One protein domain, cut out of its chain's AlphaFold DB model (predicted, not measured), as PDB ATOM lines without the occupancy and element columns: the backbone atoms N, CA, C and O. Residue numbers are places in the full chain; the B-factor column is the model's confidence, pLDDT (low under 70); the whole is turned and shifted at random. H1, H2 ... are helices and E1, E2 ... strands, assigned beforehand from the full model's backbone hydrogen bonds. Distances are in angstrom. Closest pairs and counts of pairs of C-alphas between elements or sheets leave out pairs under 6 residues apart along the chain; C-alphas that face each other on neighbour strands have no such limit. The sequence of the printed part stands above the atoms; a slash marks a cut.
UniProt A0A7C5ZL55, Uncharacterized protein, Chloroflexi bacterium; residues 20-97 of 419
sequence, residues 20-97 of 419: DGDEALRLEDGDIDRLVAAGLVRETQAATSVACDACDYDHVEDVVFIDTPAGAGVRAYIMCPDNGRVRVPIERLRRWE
ATOM      1  N   ASP A  20     268.074 301.413 344.693       91.50
ATOM      2  CA  ASP A  20     269.013 301.014 343.643       91.50
ATOM      3  C   ASP A  20     270.112 300.082 344.178       91.50
ATOM      4  O   ASP A  20     270.256 299.879 345.385       91.50
ATOM      5  N   GLY A  21     270.859 299.464 343.263       90.81
ATOM      6  CA  GLY A  21     271.925 298.524 343.591       90.81
ATOM      7  C   GLY A  21     273.031 299.148 344.434       90.81
ATOM      8  O   GLY A  21     273.514 298.510 345.364       90.81
ATOM      9  N   ASP A  22     273.389 300.402 344.163       89.38
ATOM     10  CA  ASP A  22     274.407 301.117 344.934       89.38
ATOM     11  C   ASP A  22     273.940 301.404 346.362       89.38
ATOM     12  O   ASP A  22     274.730 301.337 347.299       89.38
ATOM     13  N   GLU A  23     272.657 301.694 346.555       89.00
ATOM     14  CA  GLU A  23     272.042 301.838 347.865       89.00
ATOM     15  C   GLU A  23     271.957 300.498 348.600       89.00
ATOM     16  O   GLU A  23     272.346 300.419 349.765       89.00
ATOM     17  N   ALA A  24     271.511 299.438 347.923       89.88
ATOM     18  CA  ALA A  24     271.417 298.102 348.503       89.88
ATOM     19  C   ALA A  24     272.785 297.581 348.970       89.88
ATOM     20  O   ALA A  24     272.864 296.945 350.016       89.88
ATOM     21  N   LEU A  25     273.867 297.908 348.253       87.75
ATOM     22  CA  LEU A  25     275.246 297.582 348.642       87.75
ATOM     23  C   LEU A  25     275.748 298.354 349.877       87.75
ATOM     24  O   LEU A  25     276.765 297.974 350.452       87.75
ATOM     25  N   ARG A  26     275.078 299.442 350.283       87.44
ATOM     26  CA  ARG A  26     275.384 300.174 351.529       87.44
ATOM     27  C   ARG A  26     274.622 299.633 352.737       87.44
ATOM     28  O   ARG A  26     274.939 300.027 353.861       87.44
ATOM     29  N   LEU A  27     273.606 298.798 352.515       85.44
ATOM     30  CA  LEU A  27     272.930 298.062 353.582       85.44
ATOM     31  C   LEU A  27     273.841 296.940 354.094       85.44
ATOM     32  O   LEU A  27     274.863 296.621 353.486       85.44
ATOM     33  N   GLU A  28     273.489 296.346 355.232       84.62
ATOM     34  CA  GLU A  28     274.236 295.198 355.739       84.62
ATOM     35  C   GLU A  28     274.005 293.967 354.860       84.62
ATOM     36  O   GLU A  28     272.947 293.806 354.239       84.62
ATOM     37  N   ASP A  29     274.998 293.077 354.819       83.62
ATOM     38  CA  ASP A  29     274.936 291.865 354.005       83.62
ATOM     39  C   ASP A  29     273.662 291.056 354.310       83.62
ATOM     40  O   ASP A  29     273.432 290.597 355.432       83.62
ATOM     41  N   GLY A  30     272.834 290.862 353.280       86.12
ATOM     42  CA  GLY A  30     271.588 290.095 353.347       86.12
ATOM     43  C   GLY A  30     270.346 290.883 353.779       86.12
ATOM     44  O   GLY A  30     269.252 290.319 353.766       86.12
ATOM     45  N   ASP A  31     270.443 292.172 354.116       90.00
ATOM     46  CA  ASP A  31     269.270 292.963 354.520       90.00
ATOM     47  C   ASP A  31     268.244 293.120 353.393       90.00
ATOM     48  O   ASP A  31     267.042 292.956 353.623       90.00
ATOM     49  N   ILE A  32     268.695 293.364 352.158       91.44
ATOM     50  CA  ILE A  32     267.789 293.440 351.005       91.44
ATOM     51  C   ILE A  32     267.081 292.100 350.766       91.44
ATOM     52  O   ILE A  32     265.874 292.073 350.532       91.44
ATOM     53  N   ASP A  33     267.795 290.982 350.920       91.06
ATOM     54  CA  ASP A  33     267.230 289.641 350.767       91.06
ATOM     55  C   ASP A  33     266.196 289.351 351.860       91.06
ATOM     56  O   ASP A  33     265.165 288.733 351.592       91.06
ATOM     57  N   ARG A  34     266.412 289.855 353.081       90.50
ATOM     58  CA  ARG A  34     265.432 289.772 354.173       90.50
ATOM     59  C   ARG A  34     264.183 290.601 353.892       90.50
ATOM     60  O   ARG A  34     263.084 290.129 354.173       90.50
ATOM     61  N   LEU A  35     264.322 291.801 353.326       92.12
ATOM     62  CA  LEU A  35     263.175 292.615 352.906       92.12
ATOM     63  C   LEU A  35     262.381 291.932 351.781       92.12
ATOM     64  O   LEU A  35     261.149 291.949 351.811       92.12
ATOM     65  N   VAL A  36     263.071 291.305 350.823       93.31
ATOM     66  CA  VAL A  36     262.450 290.510 349.750       93.31
ATOM     67  C   VAL A  36     261.723 289.297 350.332       93.31
ATOM     68  O   VAL A  36     260.559 289.066 350.010       93.31
ATOM     69  N   ALA A  37     262.367 288.546 351.228       91.56
ATOM     70  CA  ALA A  37     261.775 287.374 351.874       91.56
ATOM     71  C   ALA A  37     260.547 287.732 352.728       91.56
ATOM     72  O   ALA A  37     259.563 286.991 352.741       91.56
ATOM     73  N   ALA A  38     260.569 288.900 353.374       90.00
ATOM     74  CA  ALA A  38     259.435 289.443 354.116       90.00
ATOM     75  C   ALA A  38     258.306 289.982 353.214       90.00
ATOM     76  O   ALA A  38     257.251 290.359 353.728       90.00
ATOM     77  N   GLY A  39     258.511 290.037 351.892       92.62
ATOM     78  CA  GLY A  39     257.549 290.567 350.924       92.62
ATOM     79  C   GLY A  39     257.374 292.084 350.998       92.62
ATOM     80  O   GLY A  39     256.321 292.591 350.633       92.62
ATOM     81  N   LEU A  40     258.363 292.814 351.517       93.31
ATOM     82  CA  LEU A  40     258.304 294.272 351.663       93.31
ATOM     83  C   LEU A  40     258.795 295.010 350.417       93.31
ATOM     84  O   LEU A  40     258.369 296.133 350.141       93.31
ATOM     85  N   VAL A  41     259.703 294.381 349.677       94.62
ATOM     86  CA  VAL A  41     260.235 294.888 348.416       94.62
ATOM     87  C   VAL A  41     260.253 293.767 347.388       94.62
ATOM     88  O   VAL A  41     260.370 292.590 347.732       94.62
ATOM     89  N   ARG A  42     260.169 294.136 346.114       95.00
ATOM     90  CA  ARG A  42     260.301 293.209 344.990       95.00
ATOM     91  C   ARG A  42     261.274 293.774 343.971       95.00
ATOM     92  O   ARG A  42     261.323 294.984 343.758       95.00
ATOM     93  N   GLU A  43     262.046 292.896 343.344       94.81
ATOM     94  CA  GLU A  43     262.933 293.302 342.257       94.81
ATOM     95  C   GLU A  43     262.096 293.858 341.092       94.81
ATOM     96  O   GLU A  43     261.037 293.322 340.744       94.81
ATOM     97  N   THR A  44     262.548 294.976 340.536       94.69
ATOM     98  CA  THR A  44     261.910 295.675 339.416       94.69
ATOM     99  C   THR A  44     262.874 295.739 338.233       94.69
ATOM    100  O   THR A  44     263.940 295.119 338.246       94.69
ATOM    101  N   GLN A  45     262.503 296.442 337.165       92.38
ATOM    102  CA  GLN A  45     263.348 296.551 335.976       92.38
ATOM    103  C   GLN A  45     264.748 297.055 336.357       92.38
ATOM    104  O   GLN A  45     264.862 298.041 337.081       92.38
ATOM    105  N   ALA A  46     265.805 296.435 335.829       92.50
ATOM    106  CA  ALA A  46     267.180 296.879 336.055       92.50
ATOM    107  C   ALA A  46     267.391 298.349 335.643       92.50
ATOM    108  O   ALA A  46     266.687 298.874 334.773       92.50
ATOM    109  N   ALA A  47     268.344 299.020 336.284       93.31
ATOM    110  CA  ALA A  47     268.757 300.364 335.915       93.31
ATOM    111  C   ALA A  47     269.325 300.371 334.487       93.31
ATOM    112  O   ALA A  47     270.109 299.500 334.111       93.31
ATOM    113  N   THR A  48     268.923 301.363 333.693       93.56
ATOM    114  CA  THR A  48     269.432 301.576 332.329       93.56
ATOM    115  C   THR A  48     270.580 302.580 332.284       93.56
ATOM    116  O   THR A  48     271.243 302.687 331.261       93.56
ATOM    117  N   SER A  49     270.828 303.281 333.389       93.44
ATOM    118  CA  SER A  49     271.892 304.266 333.569       93.44
ATOM    119  C   SER A  49     272.450 304.157 334.988       93.44
ATOM    120  O   SER A  49     271.705 303.809 335.909       93.44
ATOM    121  N   VAL A  50     273.727 304.477 335.187       94.00
ATOM    122  CA  VAL A  50     274.375 304.435 336.510       94.00
ATOM    123  C   VAL A  50     275.406 305.555 336.647       94.00
ATOM    124  O   VAL A  50     275.980 305.996 335.652       94.00
ATOM    125  N   ALA A  51     275.642 306.016 337.877       93.25
ATOM    126  CA  ALA A  51     276.741 306.928 338.174       93.25
ATOM    127  C   ALA A  51     278.092 306.199 338.059       93.25
ATOM    128  O   ALA A  51     278.279 305.096 338.589       93.25
ATOM    129  N   CYS A  52     279.039 306.808 337.352       93.38
ATOM    130  CA  CYS A  52     280.384 306.279 337.190       93.38
ATOM    131  C   CYS A  52     281.173 306.371 338.498       93.38
ATOM    132  O   CYS A  52     281.382 307.462 339.010       93.38
ATOM    133  N   ASP A  53     281.706 305.243 338.968       91.19
ATOM    134  CA  ASP A  53     282.555 305.130 340.165       91.19
ATOM    135  C   ASP A  53     284.060 305.268 339.867       91.19
ATOM    136  O   ASP A  53     284.886 305.256 340.777       91.19
ATOM    137  N   ALA A  54     284.437 305.380 338.590       92.62
ATOM    138  CA  ALA A  54     285.831 305.505 338.159       92.62
ATOM    139  C   ALA A  54     286.324 306.957 338.000       92.62
ATOM    140  O   ALA A  54     287.516 307.164 337.787       92.62
ATOM    141  N   CYS A  55     285.439 307.958 338.048       92.75
ATOM    142  CA  CYS A  55     285.802 309.376 337.913       92.75
ATOM    143  C   CYS A  55     285.348 310.175 339.136       92.75
ATOM    144  O   CYS A  55     284.396 309.781 339.797       92.75
ATOM    145  N   ASP A  56     285.936 311.349 339.356       89.88
ATOM    146  CA  ASP A  56     285.634 312.193 340.523       89.88
ATOM    147  C   ASP A  56     284.313 312.986 340.414       89.88
ATOM    148  O   ASP A  56     283.948 313.718 341.332       89.88
ATOM    149  N   TYR A  57     283.609 312.892 339.280       86.75
ATOM    150  CA  TYR A  57     282.429 313.714 338.979       86.75
ATOM    151  C   TYR A  57     281.088 312.982 339.122       86.75
ATOM    152  O   TYR A  57     280.057 313.603 338.869       86.75
ATOM    153  N   ASP A  58     281.092 311.683 339.452       86.56
ATOM    154  CA  ASP A  58     279.892 310.832 339.547       86.56
ATOM    155  C   ASP A  58     278.918 311.009 338.361       86.56
ATOM    156  O   ASP A  58     277.694 311.000 338.521       86.56
ATOM    157  N   HIS A  59     279.449 311.216 337.147       91.38
ATOM    158  CA  HIS A  59     278.599 311.437 335.977       91.38
ATOM    159  C   HIS A  59     277.719 310.208 335.728       91.38
ATOM    160  O   HIS A  59     278.155 309.068 335.897       91.38
ATOM    161  N   VAL A  60     276.475 310.446 335.323       93.69
ATOM    162  CA  VAL A  60     275.512 309.388 335.013       93.69
ATOM    163  C   VAL A  60     275.577 309.088 333.524       93.69
ATOM    164  O   VAL A  60     275.464 310.004 332.715       93.69
ATOM    165  N   GLU A  61     275.736 307.814 333.184       94.56
ATOM    166  CA  GLU A  61     275.870 307.354 331.801       94.56
ATOM    167  C   GLU A  61     274.992 306.123 331.548       94.56
ATOM    168  O   GLU A  61     274.695 305.353 332.471       94.56
ATOM    169  N   ASP A  62     274.579 305.939 330.292       95.94
ATOM    170  CA  ASP A  62     273.761 304.801 329.882       95.94
ATOM    171  C   ASP A  62     274.568 303.496 329.871       95.94
ATOM    172  O   ASP A  62     275.730 303.423 329.459       95.94
ATOM    173  N   VAL A  63     273.915 302.425 330.312       95.50
ATOM    174  CA  VAL A  63     274.522 301.103 330.439       95.50
ATOM    175  C   VAL A  63     274.437 300.354 329.114       95.50
ATOM    176  O   VAL A  63     273.359 300.081 328.587       95.50
ATOM    177  N   VAL A  64     275.593 299.934 328.611       93.88
ATOM    178  CA  VAL A  64     275.735 299.105 327.416       93.88
ATOM    179  C   VAL A  64     275.974 297.654 327.823       93.88
ATOM    180  O   VAL A  64     276.992 297.313 328.437       93.88
ATOM    181  N   PHE A  65     275.048 296.781 327.436       90.62
ATOM    182  CA  PHE A  65     275.185 295.337 327.590       90.62
ATOM    183  C   PHE A  65     275.933 294.749 326.393       90.62
ATOM    184  O   PHE A  65     275.597 295.026 325.243       90.62
ATOM    185  N   ILE A  66     276.957 293.938 326.660       86.88
ATOM    186  CA  ILE A  66     277.717 293.240 325.619       86.88
ATOM    187  C   ILE A  66     277.386 291.756 325.675       86.88
ATOM    188  O   ILE A  66     277.684 291.092 326.675       86.88
ATOM    189  N   ASP A  67     276.866 291.235 324.564       78.19
ATOM    190  CA  ASP A  67     276.637 289.808 324.389       78.19
ATOM    191  C   ASP A  67     277.943 289.027 324.545       78.19
ATOM    192  O   ASP A  67     278.985 289.313 323.942       78.19
ATOM    193  N   THR A  68     277.890 288.019 325.400       74.88
ATOM    194  CA  THR A  68     278.993 287.098 325.644       74.88
ATOM    195  C   THR A  68     278.673 285.710 325.122       74.88
ATOM    196  O   THR A  68     277.504 285.322 325.124       74.88
ATOM    197  N   PRO A  69     279.698 284.911 324.770       79.56
ATOM    198  CA  PRO A  69     279.525 283.485 324.525       79.56
ATOM    199  C   PRO A  69     278.740 282.799 325.653       79.56
ATOM    200  O   PRO A  69     278.837 283.195 326.821       79.56
ATOM    201  N   ALA A  70     277.977 281.762 325.303       71.06
ATOM    202  CA  ALA A  70     277.150 281.022 326.252       71.06
ATOM    203  C   ALA A  70     277.973 280.563 327.472       71.06
ATOM    204  O   ALA A  70     279.012 279.923 327.324       71.06
ATOM    205  N   GLY A  71     277.502 280.910 328.674       69.94
ATOM    206  CA  GLY A  71     278.133 280.548 329.948       69.94
ATOM    207  C   GLY A  71     279.053 281.605 330.572       69.94
ATOM    208  O   GLY A  71     279.456 281.426 331.716       69.94
ATOM    209  N   ALA A  72     279.355 282.715 329.889       74.00
ATOM    210  CA  ALA A  72     280.262 283.750 330.416       74.00
ATOM    211  C   ALA A  72     279.580 284.870 331.239       74.00
ATOM    212  O   ALA A  72     280.277 285.732 331.775       74.00
ATOM    213  N   GLY A  73     278.249 284.830 331.384       75.62
ATOM    214  CA  GLY A  73     277.467 285.813 332.143       75.62
ATOM    215  C   GLY A  73     277.349 287.178 331.452       75.62
ATOM    216  O   GLY A  73     278.202 287.578 330.665       75.62
ATOM    217  N   VAL A  74     276.274 287.911 331.749       83.81
ATOM    218  CA  VAL A  74     276.020 289.233 331.156       83.81
ATOM    219  C   VAL A  74     277.099 290.224 331.605       83.81
ATOM    220  O   VAL A  74     277.428 290.303 332.789       83.81
ATOM    221  N   ARG A  75     277.654 290.998 330.663       89.38
ATOM    222  CA  ARG A  75     278.613 292.073 330.962       89.38
ATOM    223  C   ARG A  75     278.003 293.428 330.636       89.38
ATOM    224  O   ARG A  75     277.581 293.651 329.504       89.38
ATOM    225  N   ALA A  76     278.016 294.318 331.618       93.06
ATOM    226  CA  ALA A  76     277.543 295.687 331.503       93.06
ATOM    227  C   ALA A  76     278.708 296.680 331.598       93.06
ATOM    228  O   ALA A  76     279.680 296.450 332.328       93.06
ATOM    229  N   TYR A  77     278.617 297.772 330.842       95.06
ATOM    230  CA  TYR A  77     279.628 298.823 330.781       95.06
ATOM    231  C   TYR A  77     278.992 300.207 330.647       95.06
ATOM    232  O   TYR A  77     277.898 300.322 330.110       95.06
ATOM    233  N   ILE A  78     279.722 301.242 331.054       96.31
ATOM    234  CA  ILE A  78     279.446 302.650 330.730       96.31
ATOM    235  C   ILE A  78     280.654 303.271 330.019       96.31
ATOM    236  O   ILE A  78     281.776 302.754 330.110       96.31
ATOM    237  N   MET A  79     280.428 304.380 329.315       95.44
ATOM    238  CA  MET A  79     281.461 305.128 328.596       95.44
ATOM    239  C   MET A  79     281.836 306.403 329.357       95.44
ATOM    240  O   MET A  79     281.314 307.476 329.091       95.44
ATOM    241  N   CYS A  80     282.781 306.281 330.286       94.94
ATOM    242  CA  CYS A  80     283.310 307.403 331.049       94.94
ATOM    243  C   CYS A  80     284.166 308.322 330.155       94.94
ATOM    244  O   CYS A  80     285.101 307.828 329.514       94.94
ATOM    245  N   PRO A  81     283.931 309.649 330.142       93.06
ATOM    246  CA  PRO A  81     284.761 310.595 329.394       93.06
ATOM    247  C   PRO A  81     286.243 310.568 329.799       93.06
ATOM    248  O   PRO A  81     287.113 310.709 328.942       93.06
ATOM    249  N   ASP A  82     286.524 310.330 331.084       94.81
ATOM    250  CA  ASP A  82     287.879 310.395 331.647       94.81
ATOM    251  C   ASP A  82     288.610 309.042 331.611       94.81
ATOM    252  O   ASP A  82     289.819 308.981 331.392       94.81
ATOM    253  N   ASN A  83     287.877 307.942 331.812       94.56
ATOM    254  CA  ASN A  83     288.440 306.596 331.990       94.56
ATOM    255  C   ASN A  83     288.060 305.616 330.866       94.56
ATOM    256  O   ASN A  83     288.429 304.440 330.900       94.56
ATOM    257  N   GLY A  84     287.321 306.078 329.857       93.88
ATOM    258  CA  GLY A  84     286.841 305.253 328.757       93.88
ATOM    259  C   GLY A  84     285.825 304.206 329.218       93.88
ATOM    260  O   GLY A  84     284.880 304.497 329.944       93.88
ATOM    261  N   ARG A  85     285.988 302.957 328.774       94.62
ATOM    262  CA  ARG A  85     285.026 301.888 329.072       94.62
ATOM    263  C   ARG A  85     285.198 301.370 330.503       94.62
ATOM    264  O   ARG A  85     286.146 300.634 330.778       94.62
ATOM    265  N   VAL A  86     284.218 301.640 331.358       95.69
ATOM    266  CA  VAL A  86     284.176 301.179 332.754       95.69
ATOM    267  C   VAL A  86     283.199 300.013 332.869       95.69
ATOM    268  O   VAL A  86     282.110 300.055 332.301       95.69
ATOM    269  N   ARG A  87     283.594 298.933 333.552       94.38
ATOM    270  CA  ARG A  87     282.721 297.770 333.787       94.38
ATOM    271  C   ARG A  87     281.770 298.072 334.937       94.38
ATOM    272  O   ARG A  87     282.231 298.445 336.005       94.38
ATOM    273  N   VAL A  88     280.486 297.793 334.741       94.38
ATOM    274  CA  VAL A  88     279.466 297.902 335.787       94.38
ATOM    275  C   VAL A  88     279.112 296.497 336.293       94.38
ATOM    276  O   VAL A  88     278.671 295.659 335.497       94.38
ATOM    277  N   PRO A  89     279.340 296.187 337.581       92.19
ATOM    278  CA  PRO A  89     278.804 294.985 338.218       92.19
ATOM    279  C   PRO A  89     277.276 294.912 338.094       92.19
ATOM    280  O   PRO A  89     276.592 295.923 338.238       92.19
ATOM    281  N   ILE A  90     276.728 293.720 337.836       90.56
ATOM    282  CA  ILE A  90     275.278 293.539 337.625       90.56
ATOM    283  C   ILE A  90     274.491 293.888 338.891       90.56
ATOM    284  O   ILE A  90     273.374 294.388 338.807       90.56
ATOM    285  N   GLU A  91     275.099 293.697 340.056       91.38
ATOM    286  CA  GLU A  91     274.545 294.008 341.368       91.38
ATOM    287  C   GLU A  91     274.175 295.494 341.491       91.38
ATOM    288  O   GLU A  91     273.114 295.803 342.024       91.38
ATOM    289  N   ARG A  92     274.976 296.400 340.901       93.38
ATOM    290  CA  ARG A  92     274.708 297.853 340.870       93.38
ATOM    291  C   ARG A  92     273.500 298.219 340.004       93.38
ATOM    292  O   ARG A  92     272.890 299.265 340.192       93.38
ATOM    293  N   LEU A  93     273.152 297.360 339.044       94.19
ATOM    294  CA  LEU A  93     272.030 297.573 338.127       94.19
ATOM    295  C   LEU A  93     270.707 297.042 338.673       94.19
ATOM    296  O   LEU A  93     269.653 297.334 338.103       94.19
ATOM    297  N   ARG A  94     270.736 296.244 339.742       94.44
ATOM    298  CA  ARG A  94     269.515 295.737 340.367       94.44
ATOM    299  C   ARG A  94     268.755 296.896 340.998       94.44
ATOM    300  O   ARG A  94     269.339 297.876 341.451       94.44
ATOM    301  N   ARG A  95     267.431 296.802 340.974       95.19
ATOM    302  CA  ARG A  95     266.542 297.786 341.586       95.19
ATOM    303  C   ARG A  95     265.403 297.060 342.265       95.19
ATOM    304  O   ARG A  95     264.907 296.064 341.741       95.19
ATOM    305  N   TRP A  96     264.952 297.601 343.384       95.81
ATOM    306  CA  TRP A  96     263.811 297.083 344.122       95.81
ATOM    307  C   TRP A  96     262.802 298.194 344.345       95.81
ATOM    308  O   TRP A  96     263.160 299.308 344.717       95.81
ATOM    309  N   GLU A  97     261.535 297.887 344.125       94.50
ATOM    310  CA  GLU A  97     260.427 298.760 344.496       94.50
ATOM    311  C   GLU A  97     259.722 298.215 345.737       94.50
ATOM    312  O   GLU A  97     259.802 297.020 346.040       94.50
TER     313      GLU A  97
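What this domain is: This is residues 20 to 97 of the 419 residues of an uncharacterized protein of Chloroflexi bacterium (UniProt A0A7C5ZL55). What shape do these atoms make? A small three-strand sheet of E4, E5 and E6, with the hairpin of E2 and E3 beside it, makes one end of the body, and H2 with the two-strand sheet of E1 and E7 makes the other. The short helices H1 and H3 lie between these ends. What is it made of? The 78 printed residues include three named helices and seven named strands, in the order H1 H2 E1 E2 E3 E4 E5 E6 H3 E7, a mixed class; the three sheets, E4 - E5 - E6, E1 - E7 and E2 - E3, are antiparallel. The whole is only just loose, close to compact, with a radius of gyration of the C-alphas of 14.0 A and spans of 41 by 35 by 20 A.

How they stand to each other: How is the largest sheet paired? E4, residues 64 to 66, E5, residues 75 to 80, and E6, residues 84 to 88, form a meander, each strand the antiparallel neighbour of the one before. N 64 and O 77 are 2.8 A apart, and N 78 and O 86 are 2.9 A apart, both within hydrogen-bond range. What comes before it? E2, residues 49 to 51, and E3, residues 60 to 62, are an antiparallel hairpin, with N 50 and O 61 within hydrogen-bond range at 3.0 A. E3 runs on into E4 across a break of 1 residue, at 45 degrees, and its closest C-alphas to E5 are those of Glu 61 and Ile 78, 6.0 A apart. Where are the helices? H3, residues 90 to 93, touches H1, residues 21 to 24, the closest C-alphas being those of Gly 21 and Arg 92, 3.9 A apart. H2, residues 31 to 37, is close to H1 but not clearly touching, the closest C-alphas being those of Ala 24 and Ile 32 at 6.4 A. Every O i to N i+4 pair of H2 is within hydrogen-bond range; H1 and H3 are too short for such a pair. What is near H2? E1, residues 41 to 43, is the antiparallel neighbour of E7, residues 95 to 97, with N 42 and O 97 within hydrogen-bond range at 2.9 A. The closest C-alphas of H2 and E1 are those of Leu 35 and Val 41, 5.8 A apart, while H2 and E5 are apart.

Where its parts are: Which elements are longer? From first to last C-alpha E5 measures 16.0 A, E6 12.6 A and H2 9.7 A. Where are the anchors? H1 begins at C-alpha 21 (271.925, 298.524, 343.591), E5 begins at C-alpha 75 (278.613, 292.073, 330.962), and E7 ends at C-alpha 97 (260.427, 298.760, 344.496).

The domain as a whole: How far does it reach? The two C-alphas farthest apart, those of Ala 38 and Asp 82, are 41.9 A apart, and residues 26 to 31, of which 31 belongs to H2, stand free. Is it continuous and confident? The printed part has no cut and no long link; its mean pLDDT is 90.5, and residue 71 is under 70.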